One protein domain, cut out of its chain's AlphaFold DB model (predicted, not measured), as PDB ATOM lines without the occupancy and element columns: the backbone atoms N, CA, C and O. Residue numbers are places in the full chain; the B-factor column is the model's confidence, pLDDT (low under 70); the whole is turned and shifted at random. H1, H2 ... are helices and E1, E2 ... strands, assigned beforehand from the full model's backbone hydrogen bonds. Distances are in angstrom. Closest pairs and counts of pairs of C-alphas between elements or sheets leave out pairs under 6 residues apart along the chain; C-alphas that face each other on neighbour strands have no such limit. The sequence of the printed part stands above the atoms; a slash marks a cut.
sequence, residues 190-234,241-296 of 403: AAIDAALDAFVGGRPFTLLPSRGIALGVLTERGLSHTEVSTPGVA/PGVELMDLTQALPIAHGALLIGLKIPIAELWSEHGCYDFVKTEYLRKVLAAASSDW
ATOM      1  N   ALA A 190      53.684  21.644 -19.105       92.06
ATOM      2  CA  ALA A 190      54.490  22.672 -18.452       92.06
ATOM      3  C   ALA A 190      55.616  23.199 -19.361       92.06
ATOM      4  O   ALA A 190      55.933  24.388 -19.332       92.06
ATOM      5  N   ALA A 191      56.209  22.333 -20.187       91.31
ATOM      6  CA  ALA A 191      57.231  22.728 -21.151       91.31
ATOM      7  C   ALA A 191      56.626  23.509 -22.328       91.31
ATOM      8  O   ALA A 191      57.230  24.479 -22.783       91.31
ATOM      9  N   ILE A 192      55.429  23.121 -22.786       92.94
ATOM     10  CA  ILE A 192      54.665  23.869 -23.797       92.94
ATOM     11  C   ILE A 192      54.380  25.279 -23.284       92.94
ATOM     12  O   ILE A 192      54.706  26.250 -23.964       92.94
ATOM     13  N   ASP A 193      53.816  25.401 -22.082       92.62
ATOM     14  CA  ASP A 193      53.468  26.700 -21.505       92.62
ATOM     15  C   ASP A 193      54.705  27.577 -21.298       92.62
ATOM     16  O   ASP A 193      54.690  28.744 -21.682       92.62
ATOM     17  N   ALA A 194      55.813  27.012 -20.806       92.88
ATOM     18  CA  ALA A 194      57.070  27.744 -20.666       92.88
ATOM     19  C   ALA A 194      57.623  28.243 -22.015       92.88
ATOM     20  O   ALA A 194      58.111  29.370 -22.100       92.88
ATOM     21  N   ALA A 195      57.540  27.430 -23.075       92.88
ATOM     22  CA  ALA A 195      57.991  27.811 -24.413       92.88
ATOM     23  C   ALA A 195      57.112  28.906 -25.035       92.88
ATOM     24  O   ALA A 195      57.631  29.805 -25.700       92.88
ATOM     25  N   LEU A 196      55.794  28.853 -24.817       93.75
ATOM     26  CA  LEU A 196      54.863  29.887 -25.273       93.75
ATOM     27  C   LEU A 196      55.052  31.191 -24.500       93.75
ATOM     28  O   LEU A 196      55.145  32.243 -25.128       93.75
ATOM     29  N   ASP A 197      55.172  31.125 -23.172       92.94
ATOM     30  CA  ASP A 197      55.442  32.288 -22.325       92.94
ATOM     31  C   ASP A 197      56.753  32.966 -22.737       92.94
ATOM     32  O   ASP A 197      56.792  34.185 -22.890       92.94
ATOM     33  N   ALA A 198      57.814  32.194 -22.992       92.19
ATOM     34  CA  ALA A 198      59.069  32.731 -23.508       92.19
ATOM     35  C   ALA A 198      58.890  33.395 -24.885       92.19
ATOM     36  O   ALA A 198      59.366  34.513 -25.089       92.19
ATOM     37  N   PHE A 199      58.161  32.750 -25.804       92.44
ATOM     38  CA  PHE A 199      57.916  33.252 -27.160       92.44
ATOM     39  C   PHE A 199      57.219  34.616 -27.181       92.44
ATOM     40  O   PHE A 199      57.570  35.485 -27.975       92.44
ATOM     41  N   VAL A 200      56.250  34.826 -26.288       93.31
ATOM     42  CA  VAL A 200      55.520  36.099 -26.177       93.31
ATOM     43  C   VAL A 200      56.159  37.085 -25.190       93.31
ATOM     44  O   VAL A 200      55.552  38.105 -24.852       93.31
ATOM     45  N   GLY A 201      57.363  36.792 -24.688       91.31
ATOM     46  CA  GLY A 201      58.082  37.649 -23.742       91.31
ATOM     47  C   GLY A 201      57.368  37.813 -22.394       91.31
ATOM     48  O   GLY A 201      57.361  38.903 -21.827       91.31
ATOM     49  N   GLY A 202      56.703  36.762 -21.914       91.75
ATOM     50  CA  GLY A 202      55.952  36.731 -20.654       91.75
ATOM     51  C   GLY A 202      54.644  37.530 -20.672       91.75
ATOM     52  O   GLY A 202      54.012  37.711 -19.629       91.75
ATOM     53  N   ARG A 203      54.228  38.045 -21.835       92.75
ATOM     54  CA  ARG A 203      52.986  38.811 -21.981       92.75
ATOM     55  C   ARG A 203      51.766  37.882 -21.969       92.75
ATOM     56  O   ARG A 203      51.829  36.772 -22.488       92.75
ATOM     57  N   PRO A 204      50.615  38.337 -21.445       94.81
ATOM     58  CA  PRO A 204      49.377  37.568 -21.533       94.81
ATOM     59  C   PRO A 204      48.999  37.335 -22.997       94.81
ATOM     60  O   PRO A 204      49.094  38.259 -23.800       94.81
ATOM     61  N   PHE A 205      48.532  36.139 -23.346       96.88
ATOM     62  CA  PHE A 205      48.146  35.828 -24.720       96.88
ATOM     63  C   PHE A 205      46.870  34.987 -24.807       96.88
ATOM     64  O   PHE A 205      46.439  34.372 -23.828       96.88
ATOM     65  N   THR A 206      46.270  34.974 -25.998       97.44
ATOM     66  CA  THR A 206      45.096  34.167 -26.348       97.44
ATOM     67  C   THR A 206      45.288  33.561 -27.735       97.44
ATOM     68  O   THR A 206      45.545  34.283 -28.697       97.44
ATOM     69  N   LEU A 207      45.130  32.242 -27.849       97.44
ATOM     70  CA  LEU A 207      45.087  31.544 -29.134       97.44
ATOM     71  C   LEU A 207      43.650  31.483 -29.647       97.44
ATOM     72  O   LEU A 207      42.727  31.178 -28.893       97.44
ATOM     73  N   LEU A 208      43.472  31.757 -30.935       97.25
ATOM     74  CA  LEU A 208      42.173  31.768 -31.598       97.25
ATOM     75  C   LEU A 208      42.220  30.960 -32.896       97.25
ATOM     76  O   LEU A 208      43.285  30.837 -33.504       97.25
ATOM     77  N   PRO A 209      41.083  30.423 -33.379       95.38
ATOM     78  CA  PRO A 209      41.095  29.557 -34.553       95.38
ATOM     79  C   PRO A 209      41.482  30.263 -35.858       95.38
ATOM     80  O   PRO A 209      41.895  29.591 -36.794       95.38
ATOM     81  N   SER A 210      41.341  31.583 -35.984       95.69
ATOM     82  CA  SER A 210      41.738  32.307 -37.200       95.69
ATOM     83  C   SER A 210      41.947  33.795 -36.947       95.69
ATOM     84  O   SER A 210      41.399  34.355 -35.994       95.69
ATOM     85  N   ARG A 211      42.671  34.458 -37.860       95.88
ATOM     86  CA  ARG A 211      42.830  35.920 -37.861       95.88
ATOM     87  C   ARG A 211      41.480  36.641 -37.892       95.88
ATOM     88  O   ARG A 211      41.282  37.598 -37.153       95.88
ATOM     89  N   GLY A 212      40.532  36.161 -38.699       96.62
ATOM     90  CA  GLY A 212      39.194  36.755 -38.791       96.62
ATOM     91  C   GLY A 212      38.435  36.738 -37.460       96.62
ATOM     92  O   GLY A 212      37.830  37.740 -37.092       96.62
ATOM     93  N   ILE A 213      38.525  35.637 -36.705       96.88
ATOM     94  CA  ILE A 213      37.933  35.544 -35.361       96.88
ATOM     95  C   ILE A 213      38.634  36.503 -34.398       96.88
ATOM     96  O   ILE A 213      37.967  37.219 -33.658       96.88
ATOM     97  N   ALA A 214      39.967  36.555 -34.434       97.62
ATOM     98  CA  ALA A 214      40.740  37.458 -33.589       97.62
ATOM     99  C   ALA A 214      40.362  38.929 -33.799       97.62
ATOM    100  O   ALA A 214      40.137  39.650 -32.829       97.62
ATOM    101  N   LEU A 215      40.197  39.351 -35.053       97.69
ATOM    102  CA  LEU A 215      39.713  40.689 -35.391       97.69
ATOM    103  C   LEU A 215      38.287  40.948 -34.891       97.69
ATOM    104  O   LEU A 215      38.012  42.044 -34.400       97.69
ATOM    105  N   GLY A 216      37.393  39.958 -34.985       97.38
ATOM    106  CA  GLY A 216      36.033  40.051 -34.447       97.38
ATOM    107  C   GLY A 216      36.030  40.318 -32.940       97.38
ATOM    108  O   GLY A 216      35.457  41.308 -32.494       97.38
ATOM    109  N   VAL A 217      36.780  39.513 -32.182       97.31
ATOM    110  CA  VAL A 217      36.928  39.652 -30.722       97.31
ATOM    111  C   VAL A 217      37.510  41.017 -30.333       97.31
ATOM    112  O   VAL A 217      37.014  41.668 -29.412       97.31
ATOM    113  N   LEU A 218      38.543  41.486 -31.042       97.06
ATOM    114  CA  LEU A 218      39.134  42.810 -30.807       97.06
ATOM    115  C   LEU A 218      38.135  43.942 -31.080       97.06
ATOM    116  O   LEU A 218      38.057  44.894 -30.302       97.06
ATOM    117  N   THR A 219      37.354  43.819 -32.155       96.94
ATOM    118  CA  THR A 219      36.342  44.805 -32.553       96.94
ATOM    119  C   THR A 219      35.210  44.886 -31.530       96.94
ATOM    120  O   THR A 219      34.861  45.983 -31.101       96.94
ATOM    121  N   GLU A 220      34.674  43.745 -31.089       96.25
ATOM    122  CA  GLU A 220      33.620  43.671 -30.064       96.25
ATOM    123  C   GLU A 220      34.063  44.292 -28.736       96.25
ATOM    124  O   GLU A 220      33.281  44.963 -28.062       96.25
ATOM    125  N   ARG A 221      35.344  44.129 -28.389       95.44
ATOM    126  CA  ARG A 221      35.948  44.704 -27.181       95.44
ATOM    127  C   ARG A 221      36.414  46.156 -27.357       95.44
ATOM    128  O   ARG A 221      36.910  46.743 -26.398       95.44
ATOM    129  N   GLY A 222      36.273  46.746 -28.548       95.62
ATOM    130  CA  GLY A 222      36.711  48.115 -28.837       95.62
ATOM    131  C   GLY A 222      38.222  48.324 -28.678       95.62
ATOM    132  O   GLY A 222      38.657  49.418 -28.317       95.62
ATOM    133  N   LEU A 223      39.023  47.275 -28.896       95.31
ATOM    134  CA  LEU A 223      40.471  47.294 -28.707       95.31
ATOM    135  C   LEU A 223      41.194  47.547 -30.033       95.31
ATOM    136  O   LEU A 223      40.991  46.843 -31.023       95.31
ATOM    137  N   SER A 224      42.094  48.528 -30.035       94.44
ATOM    138  CA  SER A 224      43.073  48.691 -31.112       94.44
ATOM    139  C   SER A 224      44.132  47.596 -31.045       94.44
ATOM    140  O   SER A 224      44.482  47.138 -29.955       94.44
ATOM    141  N   HIS A 225      44.698  47.244 -32.193       94.75
ATOM    142  CA  HIS A 225      45.782  46.276 -32.273       94.75
ATOM    143  C   HIS A 225      46.844  46.690 -33.290       94.75
ATOM    144  O   HIS A 225      46.626  47.578 -34.117       94.75
ATOM    145  N   THR A 226      47.986  46.016 -33.227       92.94
ATOM    146  CA  THR A 226      49.045  46.079 -34.236       92.94
ATOM    147  C   THR A 226      49.262  44.688 -34.808       92.94
ATOM    148  O   THR A 226      49.411  43.729 -34.055       92.94
ATOM    149  N   GLU A 227      49.256  44.558 -36.132       91.44
ATOM    150  CA  GLU A 227      49.613  43.290 -36.764       91.44
ATOM    151  C   GLU A 227      51.123  43.093 -36.726       91.44
ATOM    152  O   GLU A 227      51.885  44.000 -37.064       91.44
ATOM    153  N   VAL A 228      51.550  41.908 -36.300       90.69
ATOM    154  CA  VAL A 228      52.963  41.559 -36.185       90.69
ATOM    155  C   VAL A 228      53.223  40.189 -36.788       90.69
ATOM    156  O   VAL A 228      52.401  39.277 -36.702       90.69
ATOM    157  N   SER A 229      54.400  40.036 -37.382       86.38
ATOM    158  CA  SER A 229      54.884  38.737 -37.856       86.38
ATOM    159  C   SER A 229      55.786  38.041 -36.839       86.38
ATOM    160  O   SER A 229      55.947  36.828 -36.894       86.38
ATOM    161  N   THR A 230      56.357  38.804 -35.908       86.38
ATOM    162  CA  THR A 230      57.161  38.330 -34.779       86.38
ATOM    163  C   THR A 230      56.672  39.034 -33.515       86.38
ATOM    164  O   THR A 230      56.488  40.254 -33.571       86.38
ATOM    165  N   PRO A 231      56.483  38.331 -32.385       85.75
ATOM    166  CA  PRO A 231      56.135  38.968 -31.118       85.75
ATOM    167  C   PRO A 231      57.099  40.102 -30.752       85.75
ATOM    168  O   PRO A 231      58.319  39.935 -30.815       85.75
ATOM    169  N   GLY A 232      56.565  41.252 -30.341       77.19
ATOM    170  CA  GLY A 232      57.378  42.320 -29.770       77.19
ATOM    171  C   GLY A 232      57.855  41.953 -28.362       77.19
ATOM    172  O   GLY A 232      57.034  41.706 -27.472       77.19
ATOM    173  N   VAL A 233      59.172  41.961 -28.127       64.06
ATOM    174  CA  VAL A 233      59.726  41.874 -26.766       64.06
ATOM    175  C   VAL A 233      59.556  43.239 -26.103       64.06
ATOM    176  O   VAL A 233      60.035  44.250 -26.617       64.06
ATOM    177  N   ALA A 234      58.867  43.290 -24.962       57.84
ATOM    178  CA  ALA A 234      58.771  44.518 -24.184       57.84
ATOM    179  C   ALA A 234      60.176  44.909 -23.691       57.84
ATOM    180  O   ALA A 234      60.775  44.196 -22.889       57.84
ATOM    181  N   PRO A 241      53.643  47.346 -24.822       65.88
ATOM    182  CA  PRO A 241      53.100  47.304 -26.170       65.88
ATOM    183  C   PRO A 241      51.617  46.927 -26.105       65.88
ATOM    184  O   PRO A 241      51.230  46.048 -25.325       65.88
ATOM    185  N   GLY A 242      50.790  47.633 -26.887       86.25
ATOM    186  CA  GLY A 242      49.356  47.363 -27.015       86.25
ATOM    187  C   GLY A 242      49.078  45.938 -27.505       86.25
ATOM    188  O   GLY A 242      49.992  45.128 -27.651       86.25
ATOM    189  N   VAL A 243      47.813  45.599 -27.757       94.25
ATOM    190  CA  VAL A 243      47.487  44.244 -28.224       94.25
ATOM    191  C   VAL A 243      48.109  44.007 -29.601       94.25
ATOM    192  O   VAL A 243      47.884  44.777 -30.531       94.25
ATOM    193  N   GLU A 244      48.885  42.941 -29.738       95.56
ATOM    194  CA  GLU A 244      49.439  42.509 -31.020       95.56
ATOM    195  C   GLU A 244      48.633  41.331 -31.561       95.56
ATOM    196  O   GLU A 244      48.188  40.468 -30.802       95.56
ATOM    197  N   LEU A 245      48.448  41.298 -32.876       95.88
ATOM    198  CA  LEU A 245      47.791  40.215 -33.593       95.88
ATOM    199  C   LEU A 245      48.789  39.576 -34.549       95.88
ATOM    200  O   LEU A 245      49.300  40.233 -35.452       95.88
ATOM    201  N   MET A 246      49.012  38.280 -34.382       94.88
ATOM    202  CA  MET A 246      49.835  37.484 -35.278       94.88
ATOM    203  C   MET A 246      48.974  36.443 -35.996       94.88
ATOM    204  O   MET A 246      48.290  35.635 -35.358       94.88
ATOM    205  N   ASP A 247      49.014  36.452 -37.329       94.38
ATOM    206  CA  ASP A 247      48.416  35.403 -38.156       94.38
ATOM    207  C   ASP A 247      49.373  34.211 -38.238       94.38
ATOM    208  O   ASP A 247      50.375  34.229 -38.957       94.38
ATOM    209  N   LEU A 248      49.062  33.154 -37.490       93.81
ATOM    210  CA  LEU A 248      49.937  31.990 -37.424       93.81
ATOM    211  C   LEU A 248      49.979  31.235 -38.758       93.81
ATOM    212  O   LEU A 248      50.974  30.573 -39.034       93.81
ATOM    213  N   THR A 249      48.957  31.369 -39.611       91.94
ATOM    214  CA  THR A 249      48.929  30.723 -40.936       91.94
ATOM    215  C   THR A 249      49.899  31.363 -41.924       91.94
ATOM    216  O   THR A 249      50.327  30.716 -42.877       91.94
ATOM    217  N   GLN A 250      50.289  32.619 -41.687       89.94
ATOM    218  CA  GLN A 250      51.312  33.290 -42.481       89.94
ATOM    219  C   GLN A 250      52.721  32.931 -42.034       89.94
ATOM    220  O   GLN A 250      53.636  33.032 -42.842       89.94
ATOM    221  N   ALA A 251      52.907  32.537 -40.774       89.12
ATOM    222  CA  ALA A 251      54.207  32.246 -40.177       89.12
ATOM    223  C   ALA A 251      54.561  30.752 -40.194       89.12
ATOM    224  O   ALA A 251      55.702  30.375 -40.470       89.12
ATOM    225  N   LEU A 252      53.580  29.899 -39.911       91.69
ATOM    226  CA  LEU A 252      53.768  28.484 -39.620       91.69
ATOM    227  C   LEU A 252      53.022  27.605 -40.627       91.69
ATOM    228  O   LEU A 252      51.990  28.028 -41.154       91.69
ATOM    229  N   PRO A 253      53.495  26.369 -40.869       90.19
ATOM    230  CA  PRO A 253      52.867  25.412 -41.781       90.19
ATOM    231  C   PRO A 253      51.565  24.815 -41.201       90.19
ATOM    232  O   PRO A 253      51.404  23.602 -41.052       90.19
ATOM    233  N   ILE A 254      50.600  25.678 -40.870       91.50
ATOM    234  CA  ILE A 254      49.290  25.341 -40.298       91.50
ATOM    235  C   ILE A 254      48.141  25.996 -41.078       91.50
ATOM    236  O   ILE A 254      48.290  27.063 -41.663       91.50
ATOM    237  N   ALA A 255      46.970  25.350 -41.086       90.81
ATOM    238  CA  ALA A 255      45.812  25.795 -41.877       90.81
ATOM    239  C   ALA A 255      44.962  26.868 -41.186       90.81
ATOM    240  O   ALA A 255      44.043  27.424 -41.784       90.81
ATOM    241  N   HIS A 256      45.173  27.063 -39.891       92.94
ATOM    242  CA  HIS A 256      44.351  27.904 -39.040       92.94
ATOM    243  C   HIS A 256      45.186  28.359 -37.846       92.94
ATOM    244  O   HIS A 256      46.224  27.767 -37.566       92.94
ATOM    245  N   GLY A 257      44.720  29.382 -37.139       95.62
ATOM    246  CA  GLY A 257      45.382  29.910 -35.955       95.62
ATOM    247  C   GLY A 257      45.676  31.401 -36.041       95.62
ATOM    248  O   GLY A 257      46.158  31.909 -37.049       95.62
ATOM    249  N   ALA A 258      45.402  32.092 -34.946       97.19
ATOM    250  CA  ALA A 258      45.879  33.435 -34.671       97.19
ATOM    251  C   ALA A 258      46.280  33.533 -33.200       97.19
ATOM    252  O   ALA A 258      45.744  32.816 -32.350       97.19
ATOM    253  N   LEU A 259      47.211  34.432 -32.914       97.38
ATOM    254  CA  LEU A 259      47.703  34.701 -31.573       97.38
ATOM    255  C   LEU A 259      47.479  36.178 -31.250       97.38
ATOM    256  O   LEU A 259      47.970  37.053 -31.960       97.38
ATOM    257  N   LEU A 260      46.734  36.440 -30.178       97.31
ATOM    258  CA  LEU A 260      46.636  37.760 -29.563       97.31
ATOM    259  C   LEU A 260      47.654  37.847 -28.435       97.31
ATOM    260  O   LEU A 260      47.611  37.027 -27.520       97.31
ATOM    261  N   ILE A 261      48.540  38.835 -28.480       96.31
ATOM    262  CA  ILE A 261      49.611  39.042 -27.500       96.31
ATOM    263  C   ILE A 261      49.344  40.347 -26.749       96.31
ATOM    264  O   ILE A 261      48.930  41.343 -27.333       96.31
ATOM    265  N   GLY A 262      49.548  40.348 -25.435       94.69
ATOM    266  CA  GLY A 262      49.109  41.422 -24.542       94.69
ATOM    267  C   GLY A 262      47.640  41.316 -24.111       94.69
ATOM    268  O   GLY A 262      47.160  42.198 -23.402       94.69
ATOM    269  N   LEU A 263      46.928  40.246 -24.484       95.88
ATOM    270  CA  LEU A 263      45.528  40.026 -24.122       95.88
ATOM    271  C   LEU A 263      45.270  38.555 -23.783       95.88
ATOM    272  O   LEU A 263      45.393  37.683 -24.639       95.88
ATOM    273  N   LYS A 264      44.848  38.290 -22.542       96.62
ATOM    274  CA  LYS A 264      44.373  36.973 -22.097       96.62
ATOM    275  C   LYS A 264      42.866  37.020 -21.891       96.62
ATOM    276  O   LYS A 264      42.391  37.751 -21.024       96.62
ATOM    277  N   ILE A 265      42.136  36.231 -22.669       96.94
ATOM    278  CA  ILE A 265      40.682  36.104 -22.571       96.94
ATOM    279  C   ILE A 265      40.361  34.767 -21.895       96.94
ATOM    280  O   ILE A 265      40.867  33.728 -22.331       96.94
ATOM    281  N   PRO A 266      39.560  34.751 -20.816       97.25
ATOM    282  CA  PRO A 266      39.155  33.508 -20.173       97.25
ATOM    283  C   PRO A 266      38.425  32.570 -21.144       97.25
ATOM    284  O   PRO A 266      37.565  33.001 -21.906       97.25
ATOM    285  N   ILE A 267      38.696  31.263 -21.057       96.81
ATOM    286  CA  ILE A 267      38.031  30.240 -21.890       96.81
ATOM    287  C   ILE A 267      36.504  30.320 -21.772       96.81
ATOM    288  O   ILE A 267      35.803  30.192 -22.773       96.81
ATOM    289  N   ALA A 268      35.993  30.556 -20.558       96.94
ATOM    290  CA  ALA A 268      34.560  30.705 -20.322       96.94
ATOM    291  C   ALA A 268      33.964  31.833 -21.176       96.94
ATOM    292  O   ALA A 268      32.929  31.625 -21.792       96.94
ATOM    293  N   GLU A 269      34.661  32.964 -21.279       96.88
ATOM    294  CA  GLU A 269      34.245  34.117 -22.079       96.88
ATOM    295  C   GLU A 269      34.336  33.828 -23.586       96.88
ATOM    296  O   GLU A 269      33.374  34.050 -24.321       96.88
ATOM    297  N   LEU A 270      35.449  33.237 -24.050       96.31
ATOM    298  CA  LEU A 270      35.606  32.817 -25.452       96.31
ATOM    299  C   LEU A 270      34.494  31.862 -25.903       96.31
ATOM    300  O   LEU A 270      34.104  31.869 -27.071       96.31
ATOM    301  N   TRP A 271      34.000  31.031 -24.984       95.69
ATOM    302  CA  TRP A 271      32.898  30.113 -25.228       95.69
ATOM    303  C   TRP A 271      31.531  30.802 -25.165       95.69
ATOM    304  O   TRP A 271      30.738  30.652 -26.091       95.69
ATOM    305  N   SER A 272      31.229  31.530 -24.086       95.06
ATOM    306  CA  SER A 272      29.877  32.039 -23.832       95.06
ATOM    307  C   SER A 272      29.553  33.342 -24.548       95.06
ATOM    308  O   SER A 272      28.405  33.538 -24.932       95.06
ATOM    309  N   GLU A 273      30.531  34.234 -24.696       95.38
ATOM    310  CA  GLU A 273      30.318  35.576 -25.249       95.38
ATOM    311  C   GLU A 273      30.707  35.629 -26.726       95.38
ATOM    312  O   GLU A 273      29.940  36.127 -27.543       95.38
ATOM    313  N   HIS A 274      31.849  35.033 -27.084       93.69
ATOM    314  CA  HIS A 274      32.376  35.087 -28.454       93.69
ATOM    315  C   HIS A 274      32.080  33.835 -29.297       93.69
ATOM    316  O   HIS A 274      32.284  33.850 -30.510       93.69
ATOM    317  N   GLY A 275      31.650  32.726 -28.682       94.88
ATOM    318  CA  GLY A 275      31.309  31.482 -29.386       94.88
ATOM    319  C   GLY A 275      32.441  30.893 -30.239       94.88
ATOM    320  O   GLY A 275      32.171  30.234 -31.244       94.88
ATOM    321  N   CYS A 276      33.704  31.154 -29.886       95.25
ATOM    322  CA  CYS A 276      34.858  30.878 -30.749       95.25
ATOM    323  C   CYS A 276      35.929  29.974 -30.123       95.25
ATOM    324  O   CYS A 276      36.949  29.697 -30.761       95.25
ATOM    325  N   TYR A 277      35.709  29.486 -28.899       96.12
ATOM    326  CA  TYR A 277      36.608  28.520 -28.275       96.12
ATOM    327  C   TYR A 277      36.479  27.129 -28.914       96.12
ATOM    328  O   TYR A 277      35.424  26.497 -28.865       96.12
ATOM    329  N   ASP A 278      37.586  26.633 -29.464       94.69
ATOM    330  CA  ASP A 278      37.731  25.282 -30.009       94.69
ATOM    331  C   ASP A 278      38.908  24.605 -29.299       94.69
ATOM    332  O   ASP A 278      40.072  24.911 -29.573       94.69
ATOM    333  N   PHE A 279      38.609  23.712 -28.350       94.12
ATOM    334  CA  PHE A 279      39.627  23.044 -27.532       94.12
ATOM    335  C   PHE A 279      40.638  22.273 -28.388       94.12
ATOM    336  O   PHE A 279      41.839  22.400 -28.176       94.12
ATOM    337  N   VAL A 280      40.172  21.519 -29.390       93.75
ATOM    338  CA  VAL A 280      41.045  20.660 -30.206       93.75
ATOM    339  C   VAL A 280      42.018  21.506 -31.018       93.75
ATOM    340  O   VAL A 280      43.214  21.215 -31.037       93.75
ATOM    341  N   LYS A 281      41.530  22.578 -31.653       93.56
ATOM    342  CA  LYS A 281      42.405  23.506 -32.379       93.56
ATOM    343  C   LYS A 281      43.342  24.244 -31.439       93.56
ATOM    344  O   LYS A 281      44.510  24.386 -31.761       93.56
ATOM    345  N   THR A 282      42.860  24.684 -30.280       93.88
ATOM    346  CA  THR A 282      43.696  25.394 -29.303       93.88
ATOM    347  C   THR A 282      44.856  24.516 -28.839       93.88
ATOM    348  O   THR A 282      45.999  24.952 -28.896       93.88
ATOM    349  N   GLU A 283      44.596  23.258 -28.479       93.44
ATOM    350  CA  GLU A 283      45.639  22.305 -28.081       93.44
ATOM    351  C   GLU A 283      46.619  21.986 -29.215       93.44
ATOM    352  O   GLU A 283      47.830  21.925 -28.999       93.44
ATOM    353  N   TYR A 284      46.117  21.826 -30.444       93.44
ATOM    354  CA  TYR A 284      46.962  21.671 -31.628       93.44
ATOM    355  C   TYR A 284      47.888  22.881 -31.821       93.44
ATOM    356  O   TYR A 284      49.101  22.717 -31.957       93.44
ATOM    357  N   LEU A 285      47.329  24.095 -31.775       94.69
ATOM    358  CA  LEU A 285      48.071  25.342 -31.940       94.69
ATOM    359  C   LEU A 285      49.102  25.541 -30.833       94.69
ATOM    360  O   LEU A 285      50.225  25.921 -31.144       94.69
ATOM    361  N   ARG A 286      48.762  25.240 -29.571       95.00
ATOM    362  CA  ARG A 286      49.701  25.303 -28.439       95.00
ATOM    363  C   ARG A 286      50.939  24.454 -28.712       95.00
ATOM    364  O   ARG A 286      52.054  24.954 -28.617       95.00
ATOM    365  N   LYS A 287      50.744  23.195 -29.113       94.19
ATOM    366  CA  LYS A 287      51.840  22.253 -29.388       94.19
ATOM    367  C   LYS A 287      52.692  22.674 -30.580       94.19
ATOM    368  O   LYS A 287      53.916  22.641 -30.488       94.19
ATOM    369  N   VAL A 288      52.063  23.070 -31.688       93.19
ATOM    370  CA  VAL A 288      52.800  23.499 -32.888       93.19
ATOM    371  C   VAL A 288      53.566  24.791 -32.626       93.19
ATOM    372  O   VAL A 288      54.736  24.880 -32.982       93.19
ATOM    373  N   LEU A 289      52.936  25.775 -31.983       93.56
ATOM    374  CA  LEU A 289      53.574  27.055 -31.700       93.56
ATOM    375  C   LEU A 289      54.719  26.907 -30.696       93.56
ATOM    376  O   LEU A 289      55.759  27.514 -30.908       93.56
ATOM    377  N   ALA A 290      54.576  26.073 -29.663       93.44
ATOM    378  CA  ALA A 290      55.662  25.792 -28.722       93.44
ATOM    379  C   ALA A 290      56.855  25.088 -29.391       93.44
ATOM    380  O   ALA A 290      58.004  25.393 -29.091       93.44
ATOM    381  N   ALA A 291      56.596  24.160 -30.316       91.56
ATOM    382  CA  ALA A 291      57.660  23.511 -31.078       91.56
ATOM    383  C   ALA A 291      58.341  24.485 -32.056       91.56
ATOM    384  O   ALA A 291      59.557  24.451 -32.227       91.56
ATOM    385  N   ALA A 292      57.565  25.369 -32.688       91.50
ATOM    386  CA  ALA A 292      58.094  26.372 -33.601       91.50
ATOM    387  C   ALA A 292      58.830  27.500 -32.871       91.50
ATOM    388  O   ALA A 292      59.783  28.046 -33.413       91.50
ATOM    389  N   SER A 293      58.420  27.850 -31.649       90.56
ATOM    390  CA  SER A 293      59.056  28.922 -30.888       90.56
ATOM    391  C   SER A 293      60.481  28.573 -30.472       90.56
ATOM    392  O   SER A 293      61.331  29.459 -30.457       90.56
ATOM    393  N   SER A 294      60.778  27.296 -30.208       87.81
ATOM    394  CA  SER A 294      62.151  26.865 -29.918       87.81
ATOM    395  C   SER A 294      63.080  26.891 -31.134       87.81
ATOM    396  O   SER A 294      64.290  26.818 -30.956       87.81
ATOM    397  N   ASP A 295      62.531  26.986 -32.349       90.06
ATOM    398  CA  ASP A 295      63.280  27.051 -33.612       90.06
ATOM    399  C   ASP A 295      62.963  28.330 -34.410       90.06
ATOM    400  O   ASP A 295      63.148  28.408 -35.625       90.06
ATOM    401  N   TRP A 296      62.432  29.351 -33.732       91.25
ATOM    402  CA  TRP A 296      61.882  30.528 -34.394       91.25
ATOM    403  C   TRP A 296      62.935  31.301 -35.190       91.25
ATOM    404  O   TRP A 296      62.678  31.696 -36.327       91.25
TER     405      TRP A 296
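Overview. This is residues 190 to 234 and 241 to 296 of the 403 residues of an uncharacterized protein of Planctomycetes bacterium Poly30 (UniProt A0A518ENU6). A small sheet of four strands stands between two helices: H2 packs over one face, along E3 and E4, and the long helix H5 packs on the other face with its residues 279 to 289, mostly by E1. H1 packs steeply on H5 toward one end of the long axis, and H4 lies off the sheet toward the other end. The printed part has 101 residues, with five named helices and four named strands in the order H1 E1 H2 E2 E3 H3 E4 H4 H5. The sheet is mixed, in the order E1 E4 E3 E2, and the class is mixed, helices and strands. The whole is compact and rounded, with a radius of gyration of the C-alphas of 12.4 A and spans of 34 by 29 by 24 A.

Along the chain. H1, residues 190 to 199, begins at C-alpha 190 (54.490, 22.672, -18.452) and is 14.1 A long. E1 is residues 205 to 208, with C-alpha 205 at (48.146, 35.828, -24.720). H2, residues 211 to 220, is 14.3 A long. E2 is residues 225 to 227. After the cut, E3, residues 243 to 247, is 13.3 A long and is followed directly by H3, residues 248 to 251. E4 is residues 258 to 261 and H4 residues 267 to 272. H5, residues 279 to 293, is 20.6 A long and ends at C-alpha 293 (59.056, 28.922, -30.888).

Arrangement. In the sheet, E1 and E4 are antiparallel at 164 degrees, with N 206 and O 260 2.9 A apart, within hydrogen-bond range. E4 and E3 are antiparallel at 158 degrees, with N 244 and O 261 at 2.9 A. E3 and the edge strand E2 are parallel at 33 degrees, with N 226 and O 243 at 3.0 A. H2 is on the sheet at a height of 8.9 A, over E4 and E3, and runs along the strands, at 4 degrees to E3 on the local plane; its closest C-alphas to E4 are those of Arg 211 and Ala 258, 5.1 A apart. E1, H2 and E2 form a split strand-helix-strand unit, two strands running the same way with E4 and E3 between them, and its crossover is right-handed. With H5 on one face and H2 on the other there are three layers, helices on both faces of a sheet. The closest C-alphas of E1 and H5 are those of Leu 207 and Thr 282, 6.3 A apart. H1 and H5 touch at a steep tilt of 63 degrees, the same way, closest at the C-alphas of Ala 195 and Ala 290, 5.3 A. H3 only grazes the sheet, with residues 248 to 250. H4 is not on the sheet and is apart from H5. In H1, H2, H4 and H5 every O i to N i+4 pair is within hydrogen-bond range; H3 is too short for such a pair.

Size, cuts and confidence. The C-alphas farthest apart are those of Ser 272 and Asp 295, 35.2 A. Residues 235 to 240 are not printed, and C-alphas 234 and 241 are 6.6 A apart across this cut. Of the links that are printed whole, H3 to E4 and H4 to H5 are short and the others tight. The mean pLDDT of the printed part is 92.9; residues 233 to 234 and residue 241 are under 70.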